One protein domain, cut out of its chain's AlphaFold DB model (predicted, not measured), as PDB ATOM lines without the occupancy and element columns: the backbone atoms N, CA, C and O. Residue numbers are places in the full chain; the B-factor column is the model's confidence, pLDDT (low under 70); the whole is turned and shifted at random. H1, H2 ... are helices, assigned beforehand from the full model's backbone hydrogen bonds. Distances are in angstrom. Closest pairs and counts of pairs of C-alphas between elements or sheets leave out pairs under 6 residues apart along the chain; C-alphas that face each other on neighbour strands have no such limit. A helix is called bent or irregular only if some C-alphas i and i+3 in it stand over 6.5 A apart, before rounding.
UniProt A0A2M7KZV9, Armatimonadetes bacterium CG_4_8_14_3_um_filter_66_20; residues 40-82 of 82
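Overview. This is residues 40 to 82 of the 82 residues of a protein of Armatimonadetes bacterium CG_4_8_14_3_um_filter_66_20 (UniProt A0A2M7KZV9). Picture a wide, open arch: two helices, H1 and H2, are its legs, a stretch of loop crosses between their near ends, and the space between the legs is empty. The helices are apart, and the link, residues 59 to 66, joins them. You will find 43 printed residues with two named helices, H1 then H2, and no named strand; the class is all helix. The whole is extended, with a radius of gyration of the C-alphas of 14.8 A, and flat, spanning 35 by 28 by 11 A.

Arrangement. Begin at Pro 40 and go along H1, residues 40 to 58; of these, residues 40 to 52 and 55 to 58 stand free. Next come the eight residues of a short link, and then H2, residues 67 to 80, which stands free. H1 and H2 are apart, with no C-alpha of the one within 8 A of the other. Look at the backbone O and N atoms inside H1 and H2: every O i to N i+4 pair is within hydrogen-bond range.

Along the chain. Find C-alpha 40 at (-2.852, 14.018, -51.583); from there H1 runs 27.1 A to C-alpha 58 at (24.227, 12.801, -51.757), almost wholly along x. Then go to C-alpha 67 at (23.795, 7.997, -34.956), where H2 begins; it runs 20.0 A to C-alpha 80 at (14.821, 17.617, -19.882). Neither helix is bent.

Size, cuts and confidence. The C-alphas of Asp 59 and Arg 82 are the two farthest apart, at 38.3 A. The C-alphas of Pro 40 and Arg 82, the first and last printed residues, are 35.7 A apart. The printed part has no cut, and Arg 82 is the chain's last residue. The mean pLDDT of the printed part is 94.2, and one residue, Arg 82, is under 70.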
ATOM      1  N   PRO A  40      -3.772  14.309 -50.479       87.12
ATOM      2  CA  PRO A  40      -2.852  14.018 -51.583       87.12
ATOM      3  C   PRO A  40      -1.812  15.123 -51.831       87.12
ATOM      4  O   PRO A  40      -0.696  14.849 -52.267       87.12
ATOM      5  N   SER A  41      -2.161  16.380 -51.536       90.88
ATOM      6  CA  SER A  41      -1.242  17.518 -51.631       90.88
ATOM      7  C   SER A  41      -0.134  17.488 -50.577       90.88
ATOM      8  O   SER A  41       1.009  17.816 -50.896       90.88
ATOM      9  N   VAL A  42      -0.448  17.086 -49.343       89.56
ATOM     10  CA  VAL A  42       0.543  16.950 -48.271       89.56
ATOM     11  C   VAL A  42       1.453  15.760 -48.572       89.56
ATOM     12  O   VAL A  42       2.668  15.919 -48.521       89.56
ATOM     13  N   GLU A  43       0.902  14.627 -49.017       88.50
ATOM     14  CA  GLU A  43       1.687  13.478 -49.499       88.50
ATOM     15  C   GLU A  43       2.677  13.866 -50.609       88.50
ATOM     16  O   GLU A  43       3.861  13.526 -50.560       88.50
ATOM     17  N   ALA A  44       2.218  14.620 -51.612       92.44
ATOM     18  CA  ALA A  44       3.074  15.083 -52.702       92.44
ATOM     19  C   ALA A  44       4.197  16.013 -52.206       92.44
ATOM     20  O   ALA A  44       5.347  15.867 -52.627       92.44
ATOM     21  N   ALA A  45       3.882  16.937 -51.292       95.31
ATOM     22  CA  ALA A  45       4.865  17.838 -50.695       95.31
ATOM     23  C   ALA A  45       5.924  17.074 -49.882       95.31
ATOM     24  O   ALA A  45       7.117  17.343 -50.023       95.31
ATOM     25  N   TRP A  46       5.512  16.072 -49.100       93.75
ATOM     26  CA  TRP A  46       6.427  15.211 -48.346       93.75
ATOM     27  C   TRP A  46       7.364  14.421 -49.256       93.75
ATOM     28  O   TRP A  46       8.570  14.392 -49.020       93.75
ATOM     29  N   ARG A  47       6.849  13.833 -50.341       95.06
ATOM     30  CA  ARG A  47       7.684  13.113 -51.319       95.06
ATOM     31  C   ARG A  47       8.715  14.026 -51.975       95.06
ATOM     32  O   ARG A  47       9.869  13.626 -52.131       95.06
ATOM     33  N   ALA A  48       8.313  15.246 -52.334       97.31
ATOM     34  CA  ALA A  48       9.221  16.237 -52.900       97.31
ATOM     35  C   ALA A  48      10.334  16.621 -51.909       97.31
ATOM     36  O   ALA A  48      11.504  16.661 -52.294       97.31
ATOM     37  N   GLU A  49       9.986  16.840 -50.639       97.81
ATOM     38  CA  GLU A  49      10.943  17.186 -49.584       97.81
ATOM     39  C   GLU A  49      11.913  16.040 -49.279       97.81
ATOM     40  O   GLU A  49      13.119  16.266 -49.197       97.81
ATOM     41  N   ILE A  50      11.428  14.798 -49.174       97.31
ATOM     42  CA  ILE A  50      12.290  13.622 -48.986       97.31
ATOM     43  C   ILE A  50      13.292  13.526 -50.138       97.31
ATOM     44  O   ILE A  50      14.494  13.428 -49.901       97.31
ATOM     45  N   GLY A  51      12.818  13.623 -51.384       97.81
ATOM     46  CA  GLY A  51      13.692  13.588 -52.555       97.81
ATOM     47  C   GLY A  51      14.719  14.722 -52.564       97.81
ATOM     48  O   GLY A  51      15.865  14.507 -52.949       97.81
ATOM     49  N   LYS A  52      14.334  15.925 -52.120       98.06
ATOM     50  CA  LYS A  52      15.262  17.048 -51.959       98.06
ATOM     51  C   LYS A  52      16.330  16.741 -50.908       98.06
ATOM     52  O   LYS A  52      17.504  16.900 -51.206       98.06
ATOM     53  N   ARG A  53      15.947  16.273 -49.717       97.19
ATOM     54  CA  ARG A  53      16.893  15.980 -48.625       97.19
ATOM     55  C   ARG A  53      17.878  14.871 -48.964       97.19
ATOM     56  O   ARG A  53      19.033  14.961 -48.572       97.19
ATOM     57  N   VAL A  54      17.422  13.847 -49.682       96.94
ATOM     58  CA  VAL A  54      18.301  12.778 -50.168       96.94
ATOM     59  C   VAL A  54      19.344  13.350 -51.123       96.94
ATOM     60  O   VAL A  54      20.527  13.127 -50.900       96.94
ATOM     61  N   ARG A  55      18.933  14.163 -52.107       98.00
ATOM     62  CA  ARG A  55      19.883  14.823 -53.017       98.00
ATOM     63  C   ARG A  55      20.839  15.752 -52.286       98.00
ATOM     64  O   ARG A  55      22.034  15.664 -52.502       98.00
ATOM     65  N   ASP A  56      20.335  16.591 -51.382       97.94
ATOM     66  CA  ASP A  56      21.187  17.487 -50.597       97.94
ATOM     67  C   ASP A  56      22.251  16.689 -49.818       97.94
ATOM     68  O   ASP A  56      23.391  17.130 -49.708       97.94
ATOM     69  N   TYR A  57      21.906  15.510 -49.293       96.38
ATOM     70  CA  TYR A  57      22.861  14.619 -48.633       96.38
ATOM     71  C   TYR A  57      23.866  13.995 -49.614       96.38
ATOM     72  O   TYR A  57      25.069  14.037 -49.365       96.38
ATOM     73  N   GLU A  58      23.390  13.439 -50.729       96.31
ATOM     74  CA  GLU A  58      24.227  12.801 -51.757       96.31
ATOM     75  C   GLU A  58      25.202  13.790 -52.415       96.31
ATOM     76  O   GLU A  58      26.366  13.457 -52.634       96.31
ATOM     77  N   ASP A  59      24.754  15.024 -52.649       97.19
ATOM     78  CA  ASP A  59      25.543  16.117 -53.221       97.19
ATOM     79  C   ASP A  59      26.471  16.784 -52.181       97.19
ATOM     80  O   ASP A  59      27.227  17.702 -52.507       97.19
ATOM     81  N   GLY A  60      26.423  16.353 -50.914       96.25
ATOM     82  CA  GLY A  60      27.241  16.889 -49.821       96.25
ATOM     83  C   GLY A  60      26.825  18.282 -49.331       96.25
ATOM     84  O   GLY A  60      27.549  18.903 -48.552       96.25
ATOM     85  N   VAL A  61      25.662  18.777 -49.758       97.06
ATOM     86  CA  VAL A  61      25.053  20.031 -49.286       97.06
ATOM     87  C   VAL A  61      24.590  19.895 -47.832       97.06
ATOM     88  O   VAL A  61      24.727  20.830 -47.043       97.06
ATOM     89  N   ALA A  62      24.065  18.726 -47.461       95.44
ATOM     90  CA  ALA A  62      23.661  18.384 -46.104       95.44
ATOM     91  C   ALA A  62      24.606  17.330 -45.508       95.44
ATOM     92  O   ALA A  62      24.764  16.238 -46.046       95.44
ATOM     93  N   GLY A  63      25.219  17.644 -44.364       91.00
ATOM     94  CA  GLY A  63      26.069  16.706 -43.627       91.00
ATOM     95  C   GLY A  63      25.274  15.711 -42.777       91.00
ATOM     96  O   GLY A  63      24.126  15.962 -42.408       91.00
ATOM     97  N   SER A  64      25.909  14.598 -42.411       92.19
ATOM     98  CA  SER A  64      25.395  13.656 -41.412       92.19
ATOM     99  C   SER A  64      26.077  13.839 -40.058       92.19
ATOM    100  O   SER A  64      27.154  14.423 -39.937       92.19
ATOM    101  N   VAL A  65      25.430  13.313 -39.022       94.19
ATOM    102  CA  VAL A  65      26.017  13.145 -37.692       94.19
ATOM    103  C   VAL A  65      26.046  11.655 -37.347       94.19
ATOM    104  O   VAL A  65      25.174  10.915 -37.811       94.19
ATOM    105  N   PRO A  66      27.007  11.195 -36.527       96.69
ATOM    106  CA  PRO A  66      26.983   9.835 -36.001       96.69
ATOM    107  C   PRO A  66      25.664   9.551 -35.279       96.69
ATOM    108  O   PRO A  66      25.165  10.389 -34.518       96.69
ATOM    109  N   SER A  67      25.099   8.368 -35.508       95.50
ATOM    110  CA  SER A  67      23.795   7.997 -34.956       95.50
ATOM    111  C   SER A  67      23.828   7.969 -33.427       95.50
ATOM    112  O   SER A  67      22.887   8.428 -32.784       95.50
ATOM    113  N   GLU A  68      24.936   7.533 -32.825       97.38
ATOM    114  CA  GLU A  68      25.128   7.512 -31.377       97.38
ATOM    115  C   GLU A  68      25.017   8.917 -30.777       97.38
ATOM    116  O   GLU A  68      24.353   9.097 -29.753       97.38
ATOM    117  N   ALA A  69      25.614   9.913 -31.438       97.25
ATOM    118  CA  ALA A  69      25.554  11.309 -31.016       97.25
ATOM    119  C   ALA A  69      24.133  11.875 -31.165       97.25
ATOM    120  O   ALA A  69      23.622  12.499 -30.234       97.25
ATOM    121  N   ALA A  70      23.469  11.597 -32.293       96.19
ATOM    122  CA  ALA A  70      22.087  12.013 -32.523       96.19
ATOM    123  C   ALA A  70      21.128  11.440 -31.466       96.19
ATOM    124  O   ALA A  70      20.327  12.169 -30.882       96.19
ATOM    125  N   PHE A  71      21.234  10.141 -31.173       96.69
ATOM    126  CA  PHE A  71      20.386   9.490 -30.177       96.69
ATOM    127  C   PHE A  71      20.700   9.928 -28.745       96.69
ATOM    128  O   PHE A  71      19.786  10.009 -27.925       96.69
ATOM    129  N   ALA A  72      21.970  10.194 -28.417       97.38
ATOM    130  CA  ALA A  72      22.346  10.715 -27.104       97.38
ATOM    131  C   ALA A  72      21.714  12.089 -26.849       97.38
ATOM    132  O   ALA A  72      21.096  12.289 -25.804       97.38
ATOM    133  N   GLU A  73      21.793  12.989 -27.829       96.94
ATOM    134  CA  GLU A  73      21.167  14.310 -27.756       96.94
ATOM    135  C   GLU A  73      19.636  14.212 -27.668       96.94
ATOM    136  O   GLU A  73      19.017  14.894 -26.854       96.94
ATOM    137  N   ALA A  74      19.010  13.327 -28.452       96.50
ATOM    138  CA  ALA A  74      17.562  13.121 -28.403       96.50
ATOM    139  C   ALA A  74      17.080  12.641 -27.023       96.50
ATOM    140  O   ALA A  74      16.096  13.165 -26.504       96.50
ATOM    141  N   ARG A  75      17.788  11.680 -26.409       96.81
ATOM    142  CA  ARG A  75      17.480  11.206 -25.047       96.81
ATOM    143  C   ARG A  75      17.622  12.319 -24.019       96.81
ATOM    144  O   ARG A  75      16.695  12.535 -23.251       96.81
ATOM    145  N   LYS A  76      18.730  13.064 -24.067       96.44
ATOM    146  CA  LYS A  76      18.969  14.197 -23.167       96.44
ATOM    147  C   LYS A  76      17.804  15.193 -23.201       96.44
ATOM    148  O   LYS A  76      17.289  15.561 -22.153       96.44
ATOM    149  N   ARG A  77      17.339  15.576 -24.395       95.75
ATOM    150  CA  ARG A  77      16.193  16.491 -24.549       95.75
ATOM    151  C   ARG A  77      14.882  15.906 -24.030       95.75
ATOM    152  O   ARG A  77      14.070  16.639 -23.478       95.75
ATOM    153  N   ALA A  78      14.652  14.610 -24.237       93.19
ATOM    154  CA  ALA A  78      13.454  13.939 -23.735       93.19
ATOM    155  C   ALA A  78      13.429  13.892 -22.198       93.19
ATOM    156  O   ALA A  78      12.362  14.063 -21.612       93.19
ATOM    157  N   ASP A  79      14.590  13.708 -21.565       91.50
ATOM    158  CA  ASP A  79      14.734  13.749 -20.108       91.50
ATOM    159  C   ASP A  79      14.530  15.171 -19.557       91.50
ATOM    160  O   ASP A  79      13.886  15.336 -18.527       91.50
ATOM    161  N   GLU A  80      15.016  16.204 -20.256       87.88
ATOM    162  CA  GLU A  80      14.821  17.617 -19.882       87.88
ATOM    163  C   GLU A  80      13.360  18.090 -20.000       87.88
ATOM    164  O   GLU A  80      12.964  19.043 -19.330       87.88
ATOM    165  N   ALA A  81      12.560  17.454 -20.860       81.31
ATOM    166  CA  ALA A  81      11.158  17.802 -21.091       81.31
ATOM    167  C   ALA A  81      10.171  17.115 -20.125       81.31
ATOM    168  O   ALA A  81       8.962  17.330 -20.245       81.31
ATOM    169  N   ARG A  82      10.665  16.260 -19.223       68.31
ATOM    170  CA  ARG A  82       9.876  15.426 -18.310       68.31
ATOM    171  C   ARG A  82       9.821  16.005 -16.899       68.31
ATOM    172  O   ARG A  82       8.746  15.852 -16.279       68.31
TER     173      ARG A  82